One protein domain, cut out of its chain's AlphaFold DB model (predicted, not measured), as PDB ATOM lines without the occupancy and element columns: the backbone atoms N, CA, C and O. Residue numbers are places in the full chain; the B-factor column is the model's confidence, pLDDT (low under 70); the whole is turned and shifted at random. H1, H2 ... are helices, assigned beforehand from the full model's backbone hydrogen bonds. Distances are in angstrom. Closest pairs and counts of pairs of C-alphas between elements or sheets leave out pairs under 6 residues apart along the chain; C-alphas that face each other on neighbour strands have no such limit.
ATOM      1  N   PRO A   4     137.066 156.658 109.641       79.88
ATOM      2  CA  PRO A   4     135.696 156.259 109.978       79.88
ATOM      3  C   PRO A   4     135.442 156.109 111.485       79.88
ATOM      4  O   PRO A   4     134.291 156.047 111.899       79.88
ATOM      5  N   HIS A   5     136.493 156.080 112.315       78.56
ATOM      6  CA  HIS A   5     136.368 156.043 113.776       78.56
ATOM      7  C   HIS A   5     136.179 157.435 114.400       78.56
ATOM      8  O   HIS A   5     135.848 157.529 115.579       78.56
ATOM      9  N   MET A   6     136.403 158.520 113.646       80.31
ATOM     10  CA  MET A   6     136.311 159.900 114.148       80.31
ATOM     11  C   MET A   6     135.611 160.872 113.169       80.31
ATOM     12  O   MET A   6     136.090 161.996 112.982       80.31
ATOM     13  N   PRO A   7     134.476 160.505 112.534       74.62
ATOM     14  CA  PRO A   7     133.881 161.308 111.465       74.62
ATOM     15  C   PRO A   7     133.417 162.691 111.953       74.62
ATOM     16  O   PRO A   7     133.649 163.689 111.274       74.62
ATOM     17  N   SER A   8     132.854 162.795 113.162       72.44
ATOM     18  CA  SER A   8     132.417 164.079 113.740       72.44
ATOM     19  C   SER A   8     133.578 165.018 114.101       72.44
ATOM     20  O   SER A   8     133.418 166.236 114.051       72.44
ATOM     21  N   SER A   9     134.763 164.481 114.409       81.06
ATOM     22  CA  SER A   9     135.977 165.270 114.688       81.06
ATOM     23  C   SER A   9     136.707 165.720 113.419       81.06
ATOM     24  O   SER A   9     137.680 166.466 113.497       81.06
ATOM     25  N   LEU A  10     136.257 165.274 112.241       82.00
ATOM     26  CA  LEU A  10     136.968 165.466 110.980       82.00
ATOM     27  C   LEU A  10     136.792 166.871 110.385       82.00
ATOM     28  O   LEU A  10     137.670 167.346 109.669       82.00
ATOM     29  N   VAL A  11     135.684 167.549 110.707       83.62
ATOM     30  CA  VAL A  11     135.271 168.857 110.159       83.62
ATOM     31  C   VAL A  11     136.384 169.927 110.102       83.62
ATOM     32  O   VAL A  11     136.537 170.524 109.030       83.62
ATOM     33  N   PRO A  12     137.172 170.195 111.169       83.62
ATOM     34  CA  PRO A  12     138.280 171.158 111.108       83.62
ATOM     35  C   PRO A  12     139.452 170.703 110.223       83.62
ATOM     36  O   PRO A  12     140.169 171.545 109.689       83.62
ATOM     37  N   HIS A  13     139.634 169.394 110.025       84.62
ATOM     38  CA  HIS A  13     140.751 168.814 109.271       84.62
ATOM     39  C   HIS A  13     140.416 168.495 107.803       84.62
ATOM     40  O   HIS A  13     141.330 168.225 107.023       84.62
ATOM     41  N   LEU A  14     139.142 168.581 107.385       86.50
ATOM     42  CA  LEU A  14     138.724 168.385 105.985       86.50
ATOM     43  C   LEU A  14     139.572 169.166 104.960       86.50
ATOM     44  O   LEU A  14     139.960 168.559 103.965       86.50
ATOM     45  N   PRO A  15     139.920 170.458 105.158       86.56
ATOM     46  CA  PRO A  15     140.738 171.199 104.193       86.56
ATOM     47  C   PRO A  15     142.136 170.588 104.001       86.56
ATOM     48  O   PRO A  15     142.644 170.555 102.882       86.56
ATOM     49  N   THR A  16     142.732 170.058 105.074       85.00
ATOM     50  CA  THR A  16     144.034 169.377 105.054       85.00
ATOM     51  C   THR A  16     143.931 167.999 104.401       85.00
ATOM     52  O   THR A  16     144.755 167.657 103.562       85.00
ATOM     53  N   LEU A  17     142.892 167.222 104.718       87.50
ATOM     54  CA  LEU A  17     142.652 165.898 104.124       87.50
ATOM     55  C   LEU A  17     142.380 165.986 102.615       87.50
ATOM     56  O   LEU A  17     142.849 165.157 101.840       87.50
ATOM     57  N   PHE A  18     141.681 167.031 102.178       88.94
ATOM     58  CA  PHE A  18     141.466 167.303 100.760       88.94
ATOM     59  C   PHE A  18     142.765 167.732 100.044       88.94
ATOM     60  O   PHE A  18     142.985 167.320  98.907       88.94
ATOM     61  N   ASN A  19     143.659 168.474 100.713       84.88
ATOM     62  CA  ASN A  19     145.009 168.786 100.210       84.88
ATOM     63  C   ASN A  19     145.864 167.504 100.069       84.88
ATOM     64  O   ASN A  19     146.460 167.270  99.017       84.88
ATOM     65  N   ILE A  20     145.832 166.618 101.074       86.06
ATOM     66  CA  ILE A  20     146.494 165.301 101.044       86.06
ATOM     67  C   ILE A  20     145.966 164.439  99.885       86.06
ATOM     68  O   ILE A  20     146.770 163.852  99.163       86.06
ATOM     69  N   TYR A  21     144.647 164.422  99.634       87.50
ATOM     70  CA  TYR A  21     144.079 163.762  98.449       87.50
ATOM     71  C   TYR A  21     144.720 164.274  97.151       87.50
ATOM     72  O   TYR A  21     145.153 163.467  96.334       87.50
ATOM     73  N   THR A  22     144.834 165.595  96.963       86.19
ATOM     74  CA  THR A  22     145.472 166.141  95.753       86.19
ATOM     75  C   THR A  22     146.964 165.852  95.661       86.19
ATOM     76  O   THR A  22     147.419 165.572  94.562       86.19
ATOM     77  N   ARG A  23     147.724 165.851  96.765       82.81
ATOM     78  CA  ARG A  23     149.151 165.477  96.714       82.81
ATOM     79  C   ARG A  23     149.326 164.020  96.272       82.81
ATOM     80  O   ARG A  23     150.082 163.755  95.347       82.81
ATOM     81  N   MET A  24     148.548 163.092  96.835       81.62
ATOM     82  CA  MET A  24     148.571 161.681  96.416       81.62
ATOM     83  C   MET A  24     148.058 161.461  94.980       81.62
ATOM     84  O   MET A  24     148.478 160.517  94.320       81.62
ATOM     85  N   LEU A  25     147.177 162.331  94.470       82.06
ATOM     86  CA  LEU A  25     146.662 162.272  93.092       82.06
ATOM     87  C   LEU A  25     147.716 162.640  92.027       82.06
ATOM     88  O   LEU A  25     147.525 162.305  90.858       82.06
ATOM     89  N   PHE A  26     148.805 163.307  92.428       78.50
ATOM     90  CA  PHE A  26     149.887 163.784  91.555       78.50
ATOM     91  C   PHE A  26     151.280 163.321  92.011       78.50
ATOM     92  O   PHE A  26     152.275 163.957  91.679       78.50
ATOM     93  N   TRP A  27     151.354 162.193  92.726       71.00
ATOM     94  CA  TRP A  27     152.597 161.597  93.238       71.00
ATOM     95  C   TRP A  27     153.686 161.448  92.156       71.00
ATOM     96  O   TRP A  27     154.810 161.901  92.341       71.00
ATOM     97  N   GLU A  28     153.321 160.925  90.980       54.66
ATOM     98  CA  GLU A  28     154.211 160.744  89.814       54.66
ATOM     99  C   GLU A  28     154.677 162.060  89.157       54.66
ATOM    100  O   GLU A  28     155.594 162.049  88.346       54.66
ATOM    101  N   VAL A  57     150.719 153.777  94.892       61.09
ATOM    102  CA  VAL A  57     149.720 154.338  95.834       61.09
ATOM    103  C   VAL A  57     148.355 153.626  95.729       61.09
ATOM    104  O   VAL A  57     147.321 154.189  95.363       61.09
ATOM    105  N   SER A  58     148.350 152.346  96.091       59.41
ATOM    106  CA  SER A  58     147.301 151.353  95.824       59.41
ATOM    107  C   SER A  58     146.010 151.585  96.618       59.41
ATOM    108  O   SER A  58     144.998 150.930  96.396       59.41
ATOM    109  N   HIS A  59     146.025 152.551  97.537       71.00
ATOM    110  CA  HIS A  59     144.922 152.873  98.441       71.00
ATOM    111  C   HIS A  59     144.216 154.203  98.107       71.00
ATOM    112  O   HIS A  59     143.319 154.613  98.848       71.00
ATOM    113  N   LEU A  60     144.577 154.876  97.004       83.56
ATOM    114  CA  LEU A  60     144.001 156.176  96.631       83.56
ATOM    115  C   LEU A  60     142.492 156.110  96.323       83.56
ATOM    116  O   LEU A  60     141.758 157.007  96.739       83.56
ATOM    117  N   ASP A  61     142.013 155.045  95.666       83.44
ATOM    118  CA  ASP A  61     140.573 154.844  95.403       83.44
ATOM    119  C   ASP A  61     139.817 154.682  96.737       83.44
ATOM    120  O   ASP A  61     138.879 155.419  97.020       83.44
ATOM    121  N   ASN A  62     140.323 153.850  97.658       85.69
ATOM    122  CA  ASN A  62     139.756 153.696  99.006       85.69
ATOM    123  C   ASN A  62     139.725 155.016  99.805       85.69
ATOM    124  O   ASN A  62     138.777 155.265 100.552       85.69
ATOM    125  N   TYR A  63     140.738 155.878  99.650       87.56
ATOM    126  CA  TYR A  63     140.758 157.209 100.267       87.56
ATOM    127  C   TYR A  63     139.696 158.135  99.653       87.56
ATOM    128  O   TYR A  63     138.983 158.819 100.391       87.56
ATOM    129  N   TYR A  64     139.525 158.101  98.327       90.25
ATOM    130  CA  TYR A  64     138.443 158.802  97.632       90.25
ATOM    131  C   TYR A  64     137.064 158.333  98.110       90.25
ATOM    132  O   TYR A  64     136.236 159.171  98.466       90.25
ATOM    133  N   THR A  65     136.828 157.018  98.180       90.12
ATOM    134  CA  THR A  65     135.566 156.415  98.636       90.12
ATOM    135  C   THR A  65     135.182 156.890 100.035       90.12
ATOM    136  O   THR A  65     134.038 157.275 100.270       90.12
ATOM    137  N   ILE A  66     136.142 156.932 100.968       88.94
ATOM    138  CA  ILE A  66     135.899 157.380 102.348       88.94
ATOM    139  C   ILE A  66     135.640 158.895 102.408       88.94
ATOM    140  O   ILE A  66     134.707 159.323 103.085       88.94
ATOM    141  N   LEU A  67     136.403 159.726 101.687       90.31
ATOM    142  CA  LEU A  67     136.147 161.175 101.653       90.31
ATOM    143  C   LEU A  67     134.803 161.509 100.987       90.31
ATOM    144  O   LEU A  67     134.083 162.390 101.466       90.31
ATOM    145  N   TYR A  68     134.440 160.788  99.922       91.62
ATOM    146  CA  TYR A  68     133.168 160.956  99.227       91.62
ATOM    147  C   TYR A  68     131.975 160.447 100.043       91.62
ATOM    148  O   TYR A  68     130.945 161.111 100.042       91.62
ATOM    149  N   GLY A  69     132.097 159.333 100.769       88.44
ATOM    150  CA  GLY A  69     131.042 158.835 101.660       88.44
ATOM    151  C   GLY A  69     130.844 159.688 102.921       88.44
ATOM    152  O   GLY A  69     129.722 159.881 103.378       88.44
ATOM    153  N   LEU A  70     131.907 160.281 103.471       88.31
ATOM    154  CA  LEU A  70     131.780 161.119 104.669       88.31
ATOM    155  C   LEU A  70     131.289 162.548 104.363       88.31
ATOM    156  O   LEU A  70     130.417 163.065 105.072       88.31
ATOM    157  N   TYR A  71     131.837 163.200 103.331       90.69
ATOM    158  CA  TYR A  71     131.604 164.625 103.030       90.69
ATOM    159  C   TYR A  71     131.463 164.897 101.516       90.69
ATOM    160  O   TYR A  71     132.246 165.666 100.944       90.69
ATOM    161  N   PRO A  72     130.475 164.277 100.836       91.62
ATOM    162  CA  PRO A  72     130.327 164.334  99.380       91.62
ATOM    163  C   PRO A  72     130.177 165.752  98.820       91.62
ATOM    164  O   PRO A  72     130.723 166.039  97.752       91.62
ATOM    165  N   ILE A  73     129.440 166.647  99.489       90.81
ATOM    166  CA  ILE A  73     129.164 167.993  98.971       90.81
ATOM    167  C   ILE A  73     130.424 168.856  99.078       90.81
ATOM    168  O   ILE A  73     130.824 169.488  98.096       90.81
ATOM    169  N   ASN A  74     131.073 168.853 100.244       90.19
ATOM    170  CA  ASN A  74     132.300 169.613 100.477       90.19
ATOM    171  C   ASN A  74     133.470 169.101  99.628       90.19
ATOM    172  O   ASN A  74     134.166 169.908  99.011       90.19
ATOM    173  N   PHE A  75     133.648 167.781  99.514       91.69
ATOM    174  CA  PHE A  75     134.688 167.184  98.673       91.69
ATOM    175  C   PHE A  75     134.475 167.515  97.185       91.69
ATOM    176  O   PHE A  75     135.420 167.866  96.478       91.69
ATOM    177  N   MET A  76     133.224 167.522  96.708       90.62
ATOM    178  CA  MET A  76     132.907 167.878  95.319       90.62
ATOM    179  C   MET A  76     132.978 169.380  95.007       90.62
ATOM    180  O   MET A  76     133.132 169.723  93.833       90.62
ATOM    181  N   ASP A  77     132.870 170.291  95.984       90.25
ATOM    182  CA  ASP A  77     133.212 171.707  95.749       90.25
ATOM    183  C   ASP A  77     134.716 171.973  95.861       90.25
ATOM    184  O   ASP A  77     135.248 172.738  95.057       90.25
ATOM    185  N   TYR A  78     135.421 171.253  96.739       89.94
ATOM    186  CA  TYR A  78     136.881 171.243  96.753       89.94
ATOM    187  C   TYR A  78     137.457 170.804  95.398       89.94
ATOM    188  O   TYR A  78     138.175 171.581  94.781       89.94
ATOM    189  N   ILE A  79     137.076 169.636  94.859       89.56
ATOM    190  CA  ILE A  79     137.554 169.150  93.543       89.56
ATOM    191  C   ILE A  79     137.234 170.147  92.410       89.56
ATOM    192  O   ILE A  79     137.955 170.232  91.418       89.56
ATOM    193  N   ARG A  80     136.152 170.926  92.543       88.62
ATOM    194  CA  ARG A  80     135.725 171.927  91.553       88.62
ATOM    195  C   ARG A  80     136.503 173.242  91.649       88.62
ATOM    196  O   ARG A  80     136.692 173.898  90.626       88.62
ATOM    197  N   LYS A  81     136.866 173.678  92.861       87.88
ATOM    198  CA  LYS A  81     137.490 174.983  93.149       87.88
ATOM    199  C   LYS A  81     138.455 174.882  94.348       87.88
ATOM    200  O   LYS A  81     138.245 175.584  95.342       87.88
ATOM    201  N   PRO A  82     139.536 174.082  94.272       83.88
ATOM    202  CA  PRO A  82     140.361 173.744  95.438       83.88
ATOM    203  C   PRO A  82     140.987 175.000  96.044       83.88
ATOM    204  O   PRO A  82     140.793 175.293  97.222       83.88
ATOM    205  N   GLN A  83     141.569 175.850  95.195       81.25
ATOM    206  CA  GLN A  83     142.125 177.149  95.577       81.25
ATOM    207  C   GLN A  83     141.097 178.158  96.129       81.25
ATOM    208  O   GLN A  83     141.462 179.150  96.753       81.25
ATOM    209  N   ARG A  84     139.787 177.968  95.920       82.81
ATOM    210  CA  ARG A  84     138.757 178.781  96.594       82.81
ATOM    211  C   ARG A  84     138.405 178.189  97.959       82.81
ATOM    212  O   ARG A  84     138.274 178.931  98.924       82.81
ATOM    213  N   TYR A  85     138.272 176.867  98.027       82.44
ATOM    214  CA  TYR A  85     137.931 176.142  99.247       82.44
ATOM    215  C   TYR A  85     139.030 176.279 100.319       82.44
ATOM    216  O   TYR A  85     138.719 176.569 101.469       82.44
ATOM    217  N   ILE A  86     140.308 176.173  99.932       81.19
ATOM    218  CA  ILE A  86     141.467 176.347 100.828       81.19
ATOM    219  C   ILE A  86     141.525 177.774 101.397       81.19
ATOM    220  O   ILE A  86     141.650 177.945 102.609       81.19
ATOM    221  N   ARG A  87     141.344 178.808 100.560       79.75
ATOM    222  CA  ARG A  87     141.326 180.212 101.019       79.75
ATOM    223  C   ARG A  87     140.140 180.545 101.928       79.75
ATOM    224  O   ARG A  87     140.289 181.365 102.821       79.75
ATOM    225  N   HIS A  88     138.989 179.889 101.767       77.75
ATOM    226  CA  HIS A  88     137.876 179.986 102.726       77.75
ATOM    227  C   HIS A  88     138.096 179.176 104.021       77.75
ATOM    228  O   HIS A  88     137.266 179.250 104.927       77.75
ATOM    229  N   ALA A  89     139.185 178.409 104.118       72.38
ATOM    230  CA  ALA A  89     139.534 177.581 105.271       72.38
ATOM    231  C   ALA A  89     140.767 178.075 106.056       72.38
ATOM    232  O   ALA A  89     141.138 177.439 107.038       72.38
ATOM    233  N   ASN A  90     141.381 179.197 105.655       63.47
ATOM    234  CA  ASN A  90     142.516 179.838 106.336       63.47
ATOM    235  C   ASN A  90     143.742 178.922 106.575       63.47
ATOM    236  O   ASN A  90     144.432 179.066 107.585       63.47
ATOM    237  N   LEU A  91     144.036 177.986 105.662       65.19
ATOM    238  CA  LEU A  91     145.303 177.242 105.695       65.19
ATOM    239  C   LEU A  91     146.468 178.131 105.205       65.19
ATOM    240  O   LEU A  91     146.302 178.787 104.175       65.19
ATOM    241  N   PRO A  92     147.641 178.125 105.872       56.56
ATOM    242  CA  PRO A  92     148.783 178.956 105.477       56.56
ATOM    243  C   PRO A  92     149.450 178.493 104.169       56.56
ATOM    244  O   PRO A  92     149.831 179.324 103.352       56.56
ATOM    245  N   ASN A  93     149.525 177.182 103.917       54.53
ATOM    246  CA  ASN A  93     150.125 176.596 102.711       54.53
ATOM    247  C   ASN A  93     149.122 176.549 101.537       54.53
ATOM    248  O   ASN A  93     148.780 175.475 101.037       54.53
ATOM    249  N   ALA A  94     148.568 177.700 101.142       52.84
ATOM    250  CA  ALA A  94     147.523 177.756 100.114       52.84
ATOM    251  C   ALA A  94     148.058 177.581  98.680       52.84
ATOM    252  O   ALA A  94     147.448 176.874  97.875       52.84
ATOM    253  N   ASP A  95     149.206 178.189  98.374       51.16
ATOM    254  CA  ASP A  95     149.734 178.294  97.008       51.16
ATOM    255  C   ASP A  95     150.717 177.162  96.627       51.16
ATOM    256  O   ASP A  95     151.160 177.085  95.488       51.16
ATOM    257  N   GLU A  96     150.982 176.213  97.534       54.59
ATOM    258  CA  GLU A  96     151.891 175.056  97.346       54.59
ATOM    259  C   GLU A  96     151.339 173.966  96.388       54.59
ATOM    260  O   GLU A  96     151.902 172.883  96.270       54.59
ATOM    261  N   ILE A  97     150.200 174.213  95.727       59.53
ATOM    262  CA  ILE A  97     149.609 173.321  94.717       59.53
ATOM    263  C   ILE A  97     149.540 174.077  93.388       59.53
ATOM    264  O   ILE A  97     148.540 174.737  93.091       59.53
ATOM    265  N   GLU A  98     150.576 173.915  92.560       60.91
ATOM    266  CA  GLU A  98     150.646 174.461  91.190       60.91
ATOM    267  C   GLU A  98     149.776 173.672  90.178       60.91
ATOM    268  O   GLU A  98     149.744 173.949  88.980       60.91
ATOM    269  N   VAL A  99     149.011 172.681  90.646       68.56
ATOM    270  CA  VAL A  99     148.157 171.851  89.788       68.56
ATOM    271  C   VAL A  99     146.866 172.582  89.412       68.56
ATOM    272  O   VAL A  99     146.077 172.999  90.266       68.56
ATOM    273  N   GLN A 100     146.594 172.678  88.109       74.62
ATOM    274  CA  GLN A 100     145.381 173.326  87.611       74.62
ATOM    275  C   GLN A 100     144.099 172.605  88.096       74.62
ATOM    276  O   GLN A 100     144.002 171.377  87.994       74.62
ATOM    277  N   PRO A 101     143.046 173.337  88.530       81.06
ATOM    278  CA  PRO A 101     141.761 172.746  88.938       81.06
ATOM    279  C   PRO A 101     141.083 171.864  87.877       81.06
ATOM    280  O   PRO A 101     140.275 170.997  88.203       81.06
ATOM    281  N   THR A 102     141.399 172.085  86.602       79.75
ATOM    282  CA  THR A 102     140.990 171.264  85.456       79.75
ATOM    283  C   THR A 102     141.551 169.845  85.524       79.75
ATOM    284  O   THR A 102     140.790 168.899  85.325       79.75
ATOM    285  N   GLU A 103     142.831 169.686  85.861       82.81
ATOM    286  CA  GLU A 103     143.507 168.384  85.912       82.81
ATOM    287  C   GLU A 103     143.144 167.614  87.191       82.81
ATOM    288  O   GLU A 103     142.794 166.435  87.120       82.81
ATOM    289  N   ILE A 104     143.064 168.303  88.342       85.62
ATOM    290  CA  ILE A 104     142.497 167.745  89.589       85.62
ATOM    291  C   ILE A 104     141.103 167.165  89.317       85.62
ATOM    292  O   ILE A 104     140.806 166.032  89.710       85.62
ATOM    293  N   ARG A 105     140.250 167.910  88.601       86.31
ATOM    294  CA  ARG A 105     138.918 167.447  88.198       86.31
ATOM    295  C   ARG A 105     138.984 166.270  87.222       86.31
ATOM    296  O   ARG A 105     138.184 165.355  87.386       86.31
ATOM    297  N   HIS A 106     139.872 166.287  86.227       87.44
ATOM    298  CA  HIS A 106     139.984 165.227  85.220       87.44
ATOM    299  C   HIS A 106     140.388 163.887  85.848       87.44
ATOM    300  O   HIS A 106     139.643 162.910  85.728       87.44
ATOM    301  N   ARG A 107     141.489 163.862  86.613       84.19
ATOM    302  CA  ARG A 107     141.961 162.676  87.349       84.19
ATOM    303  C   ARG A 107     140.901 162.168  88.335       84.19
ATOM    304  O   ARG A 107     140.546 160.990  88.310       84.19
ATOM    305  N   SER A 108     140.291 163.071  89.112       88.81
ATOM    306  CA  SER A 108     139.198 162.733  90.044       88.81
ATOM    307  C   SER A 108     137.925 162.221  89.357       88.81
ATOM    308  O   SER A 108     137.077 161.604  90.005       88.81
ATOM    309  N   GLU A 109     137.745 162.457  88.054       88.06
ATOM    310  CA  GLU A 109     136.568 161.985  87.325       88.06
ATOM    311  C   GLU A 109     136.615 160.476  87.032       88.06
ATOM    312  O   GLU A 109     135.578 159.890  86.714       88.06
ATOM    313  N   ARG A 110     137.779 159.819  87.147       85.25
ATOM    314  CA  ARG A 110     137.871 158.349  87.129       85.25
ATOM    315  C   ARG A 110     137.118 157.771  88.328       85.25
ATOM    316  O   ARG A 110     136.163 157.024  88.140       85.25
ATOM    317  N   PHE A 111     137.461 158.221  89.532       85.88
ATOM    318  CA  PHE A 111     136.806 157.802  90.773       85.88
ATOM    319  C   PHE A 111     135.350 158.300  90.863       85.88
ATOM    320  O   PHE A 111     134.458 157.583  91.307       85.88
ATOM    321  N   ARG A 112     135.030 159.479  90.307       87.69
ATOM    322  CA  ARG A 112     133.627 159.932  90.207       87.69
ATOM    323  C   ARG A 112     132.762 159.024  89.315       87.69
ATOM    324  O   ARG A 112     131.541 159.053  89.444       87.69
ATOM    325  N   ARG A 113     133.348 158.271  88.374       86.50
ATOM    326  CA  ARG A 113     132.618 157.313  87.520       86.50
ATOM    327  C   ARG A 113     132.379 155.965  88.202       86.50
ATOM    328  O   ARG A 113     131.411 155.311  87.831       86.50
ATOM    329  N   SER A 114     133.209 155.566  89.168       84.81
ATOM    330  CA  SER A 114     132.984 154.351  89.962       84.81
ATOM    331  C   SER A 114     131.935 154.524  91.060       84.81
ATOM    332  O   SER A 114     131.442 153.522  91.560       84.81
ATOM    333  N   HIS A 115     131.551 155.751  91.419       90.31
ATOM    334  CA  HIS A 115     130.660 156.016  92.551       90.31
ATOM    335  C   HIS A 115     129.221 156.392  92.153       90.31
ATOM    336  O   HIS A 115     128.982 157.159  91.216       90.31
ATOM    337  N   LEU A 116     128.254 155.877  92.920       89.69
ATOM    338  CA  LEU A 116     126.843 156.267  92.897       89.69
ATOM    339  C   LEU A 116     126.652 157.693  93.435       89.69
ATOM    340  O   LEU A 116     127.465 158.207  94.198       89.69
ATOM    341  N   LEU A 117     125.537 158.335  93.074       89.62
ATOM    342  CA  LEU A 117     125.180 159.645  93.623       89.62
ATOM    343  C   LEU A 117     124.773 159.511  95.098       89.62
ATOM    344  O   LEU A 117     123.704 158.980  95.399       89.62
ATOM    345  N   HIS A 118     125.597 160.030  96.007       90.56
ATOM    346  CA  HIS A 118     125.327 159.976  97.444       90.56
ATOM    347  C   HIS A 118     124.005 160.693  97.821       90.56
ATOM    348  O   HIS A 118     123.812 161.852  97.437       90.56
ATOM    349  N   PRO A 119     123.126 160.077  98.643       88.69
ATOM    350  CA  PRO A 119     121.896 160.696  99.153       88.69
ATOM    351  C   PRO A 119     122.005 162.130  99.709       88.69
ATOM    352  O   PRO A 119     121.062 162.903  99.543       88.69
ATOM    353  N   ASN A 120     123.143 162.523 100.301       87.12
ATOM    354  CA  ASN A 120     123.321 163.837 100.937       87.12
ATOM    355  C   ASN A 120     123.039 165.018  99.996       87.12
ATOM    356  O   ASN A 120     122.580 166.061 100.458       87.12
ATOM    357  N   PHE A 121     123.243 164.857  98.681       88.12
ATOM    358  CA  PHE A 121     122.943 165.889  97.677       88.12
ATOM    359  C   PHE A 121     121.460 166.301  97.615       88.12
ATOM    360  O   PHE A 121     121.150 167.336  97.025       88.12
ATOM    361  N   PHE A 122     120.549 165.522  98.208       86.38
ATOM    362  CA  PHE A 122     119.118 165.836  98.291       86.38
ATOM    363  C   PHE A 122     118.678 166.375  99.662       86.38
ATOM    364  O   PHE A 122     117.587 166.934  99.762       86.38
ATOM    365  N   THR A 123     119.491 166.207 100.711       86.25
ATOM    366  CA  THR A 123     119.126 166.516 102.106       86.25
ATOM    367  C   THR A 123     119.949 167.643 102.727       86.25
ATOM    368  O   THR A 123     119.443 168.335 103.608       86.25
ATOM    369  N   TYR A 124     121.190 167.850 102.277       87.69
ATOM    370  CA  TYR A 124     122.148 168.772 102.889       87.69
ATOM    371  C   TYR A 124     122.650 169.855 101.923       87.69
ATOM    372  O   TYR A 124     122.542 169.774 100.701       87.69
ATOM    373  N   THR A 125     123.243 170.888 102.512       88.12
ATOM    374  CA  THR A 125     123.999 171.964 101.861       88.12
ATOM    375  C   THR A 125     125.452 171.930 102.340       88.12
ATOM    376  O   THR A 125     125.763 171.307 103.352       88.12
ATOM    377  N   ILE A 126     126.350 172.641 101.651       86.44
ATOM    378  CA  ILE A 126     127.789 172.664 101.974       86.44
ATOM    379  C   ILE A 126     128.089 173.079 103.433       86.44
ATOM    380  O   ILE A 126     129.014 172.552 104.047       86.44
ATOM    381  N   GLU A 127     127.272 173.958 104.020       86.19
ATOM    382  CA  GLU A 127     127.399 174.410 105.416       86.19
ATOM    383  C   GLU A 127     126.729 173.454 106.418       86.19
ATOM    384  O   GLU A 127     127.262 173.221 107.506       86.19
ATOM    385  N   THR A 128     125.585 172.858 106.057       86.69
ATOM    386  CA  THR A 128     124.859 171.932 106.947       86.69
ATOM    387  C   THR A 128     125.532 170.562 107.034       86.69
ATOM    388  O   THR A 128     125.608 169.997 108.120       86.69
ATOM    389  N   GLU A 129     126.152 170.078 105.953       89.19
ATOM    390  CA  GLU A 129     126.968 168.851 105.956       89.19
ATOM    391  C   GLU A 129     128.149 168.930 106.950       89.19
ATOM    392  O   GLU A 129     128.540 167.916 107.530       89.19
ATOM    393  N   LYS A 130     128.692 170.138 107.187       83.06
ATOM    394  CA  LYS A 130     129.775 170.399 108.156       83.06
ATOM    395  C   LYS A 130     129.299 170.596 109.595       83.06
ATOM    396  O   LYS A 130     130.122 170.533 110.501       83.06
ATOM    397  N   THR A 131     128.017 170.888 109.811       80.75
ATOM    398  CA  THR A 131     127.474 171.249 111.135       80.75
ATOM    399  C   THR A 131     126.539 170.190 111.720       80.75
ATOM    400  O   THR A 131     126.334 170.176 112.933       80.75
ATOM    401  N   ASP A 132     126.049 169.244 110.913       79.00
ATOM    402  CA  ASP A 132     125.364 168.045 111.405       79.00
ATOM    403  C   ASP A 132     126.360 167.009 111.964       79.00
ATOM    404  O   ASP A 132     126.760 166.046 111.305       79.00
ATOM    405  N   LEU A 133     126.744 167.224 113.225       67.62
ATOM    406  CA  LEU A 133     127.496 166.268 114.044       67.62
ATOM    407  C   LEU A 133     126.620 165.111 114.568       67.62
ATOM    408  O   LEU A 133     127.150 164.144 115.116       67.62
ATOM    409  N   GLY A 134     125.291 165.208 114.425       71.25
ATOM    410  CA  GLY A 134     124.332 164.197 114.871       71.25
ATOM    411  C   GLY A 134     124.234 163.006 113.918       71.25
ATOM    412  O   GLY A 134     123.992 161.891 114.376       71.25
ATOM    413  N   ARG A 135     124.496 163.227 112.623       74.94
ATOM    414  CA  ARG A 135     124.534 162.213 111.555       74.94
ATOM    415  C   ARG A 135     125.280 160.930 111.937       74.94
ATOM    416  O   ARG A 135     124.753 159.848 111.723       74.94
ATOM    417  N   TRP A 136     126.463 161.053 112.541       72.81
ATOM    418  CA  TRP A 136     127.347 159.916 112.838       72.81
ATOM    419  C   TRP A 136     127.350 159.470 114.308       72.81
ATOM    420  O   TRP A 136     128.027 158.507 114.647       72.81
ATOM    421  N   ILE A 137     126.607 160.130 115.206       75.56
ATOM    422  CA  ILE A 137     126.701 159.888 116.665       75.56
ATOM    423  C   ILE A 137     126.087 158.547 117.125       75.56
ATOM    424  O   ILE A 137     126.079 158.238 118.315       75.56
ATOM    425  N   LYS A 138     125.526 157.771 116.192       69.94
ATOM    426  CA  LYS A 138     124.878 156.472 116.433       69.94
ATOM    427  C   LYS A 138     125.462 155.328 115.605       69.94
ATOM    428  O   LYS A 138     125.094 154.188 115.866       69.94
ATOM    429  N   SER A 139     126.311 155.632 114.627       78.12
ATOM    430  CA  SER A 139     126.824 154.650 113.674       78.12
ATOM    431  C   SER A 139     128.165 154.103 114.130       78.12
ATOM    432  O   SER A 139     129.033 154.859 114.572       78.12
ATOM    433  N   GLU A 140     128.358 152.794 114.009       82.19
ATOM    434  CA  GLU A 140     129.658 152.187 114.288       82.19
ATOM    435  C   GLU A 140     130.638 152.458 113.134       82.19
ATOM    436  O   GLU A 140     130.246 152.522 111.972       82.19
ATOM    437  N   ALA A 141     131.937 152.570 113.422       79.50
ATOM    438  CA  ALA A 141     132.957 152.809 112.394       79.50
ATOM    439  C   ALA A 141     132.933 151.764 111.256       79.50
ATOM    440  O   ALA A 141     133.212 152.100 110.105       79.50
ATOM    441  N   ALA A 142     132.563 150.515 111.563       81.75
ATOM    442  CA  ALA A 142     132.352 149.462 110.571       81.75
ATOM    443  C   ALA A 142     131.134 149.743 109.671       81.75
ATOM    444  O   ALA A 142     131.245 149.641 108.451       81.75
ATOM    445  N   GLU A 143     130.007 150.166 110.253       83.81
ATOM    446  CA  GLU A 143     128.797 150.571 109.526       83.81
ATOM    447  C   GLU A 143     129.107 151.740 108.577       83.81
ATOM    448  O   GLU A 143     128.860 151.639 107.376       83.81
ATOM    449  N   VAL A 144     129.790 152.780 109.076       84.06
ATOM    450  CA  VAL A 144     130.242 153.940 108.287       84.06
ATOM    451  C   VAL A 144     131.141 153.524 107.114       84.06
ATOM    452  O   VAL A 144     130.988 154.048 106.009       84.06
ATOM    453  N   VAL A 145     132.054 152.559 107.301       85.38
ATOM    454  CA  VAL A 145     132.841 151.993 106.185       85.38
ATOM    455  C   VAL A 145     131.941 151.272 105.186       85.38
ATOM    456  O   VAL A 145     132.103 151.483 103.985       85.38
ATOM    457  N   THR A 146     130.989 150.450 105.640       85.62
ATOM    458  CA  THR A 146     130.085 149.739 104.724       85.62
ATOM    459  C   THR A 146     129.180 150.685 103.936       85.62
ATOM    460  O   THR A 146     129.002 150.459 102.743       85.62
ATOM    461  N   GLU A 147     128.694 151.782 104.528       83.50
ATOM    462  CA  GLU A 147     127.947 152.819 103.805       83.50
ATOM    463  C   GLU A 147     128.816 153.520 102.752       83.50
ATOM    464  O   GLU A 147     128.396 153.654 101.602       83.50
ATOM    465  N   CYS A 148     130.052 153.906 103.101       86.75
ATOM    466  CA  CYS A 148     130.987 154.508 102.144       86.75
ATOM    467  C   CYS A 148     131.285 153.556 100.973       86.75
ATOM    468  O   CYS A 148     131.249 153.968  99.815       86.75
ATOM    469  N   MET A 149     131.551 152.278 101.258       86.06
ATOM    470  CA  MET A 149     131.896 151.277 100.242       86.06
ATOM    471  C   MET A 149     130.689 150.856  99.392       86.06
ATOM    472  O   MET A 149     130.854 150.618  98.199       86.06
ATOM    473  N   ALA A 150     129.472 150.845  99.945       86.44
ATOM    474  CA  ALA A 150     128.238 150.567  99.202       86.44
ATOM    475  C   ALA A 150     127.887 151.647  98.157       86.44
ATOM    476  O   ALA A 150     127.070 151.401  97.266       86.44
ATOM    477  N   LEU A 151     128.506 152.832  98.231       83.81
ATOM    478  CA  LEU A 151     128.427 153.850  97.182       83.81
ATOM    479  C   LEU A 151     129.367 153.568  95.999       83.81
ATOM    480  O   LEU A 151     129.206 154.207  94.959       83.81
ATOM    481  N   CYS A 152     130.328 152.647  96.118       83.62
ATOM    482  CA  CYS A 152     131.241 152.286  95.035       83.62
ATOM    483  C   CYS A 152     130.712 151.090  94.222       83.62
ATOM    484  O   CYS A 152     130.212 150.104  94.758       83.62
TER     485      CYS A 152
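This is residues 4 to 28 and 57 to 152 of the 734 residues of an uncharacterized protein of Trichoderma gamsii (UniProt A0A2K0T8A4). Look for a compact knot of crossed helices: H1, H2 and H3 stand round the middle, and H5 crosses near one side of them. H8 packs across H2 toward one end of the longest axis, H4 makes a corner at the end of H3, and the short H6 packs on H3 from outside. The printed part has 121 residues with eight named helices, H1 to H8 in order, and no named strand; its class is all helix. It is compact, with a radius of gyration of the C-alphas of 14.0 A, and spans 40 by 30 by 25 A.

Start with H1, residues 14 to 25, whose residues 21 to 25 alone touch H2, residues 60 to 70. The closest C-alphas, of Met 24 and Leu 60, are 7.2 A apart, at a shallow tilt of 23 degrees, opposite ways. H3, residues 72 to 80, is the hub and touches four helices. It only just touches H2, with 3 pairs of C-alphas within 8 A, and only at the corner; the closest, Tyr 68 and Phe 75, are 6.4 A apart. H4, residues 82 to 87, touches H3 only at the corner, with C-alphas of Tyr 78 and Tyr 85 closest at 5.6 A. Next find H5, residues 101 to 114: it touches H3 at a steep tilt of 38 degrees, opposite ways, the closest C-alphas being those of Ile 79 and Arg 105 at 5.8 A. H6, residues 120 to 123, touches H3, with C-alphas of Ile 73 and Phe 121 closest at 6.7 A. H7, residues 128 to 131, is close to H3 but not clearly touching, at 7.4 A between the C-alphas of Ile 73 and Glu 129. H8, residues 141 to 150, touches H2 about perpendicular, at 73 degrees, with the C-alphas of Gly 69 and Cys 148 closest at 4.4 A. H1, H2, H3 and H8 have every O i to N i+4 pair within hydrogen-bond range, H4 has 1 of 2 and H5 8 of 10; H6 and H7 are too short for such a pair.

Find C-alpha 14 at (138.724, 168.385, 105.985); from there H1 runs 16.3 A. H2 is 15.4 A long, H3 12.2 A, and H4 8.6 A. H5, the longest, runs 20.4 A from C-alpha 101 at (141.761, 172.746, 88.938). H6 and H7 measure 5.1 A and 5.0 A. H8 runs 14.2 A to C-alpha 150 at (128.238, 150.567, 99.202).

The two C-alphas farthest apart, of Glu 98 and Lys 138, are 40.3 A apart. Residues 29 to 56 are not printed, and C-alphas 28 and 57 are 9.9 A apart across the cut. The link from H4 to H5 is long, with 13 residues. Confidence is under 70 at residue 28, residues 57 to 58, residues 90 to 99, residue 133 and residue 138.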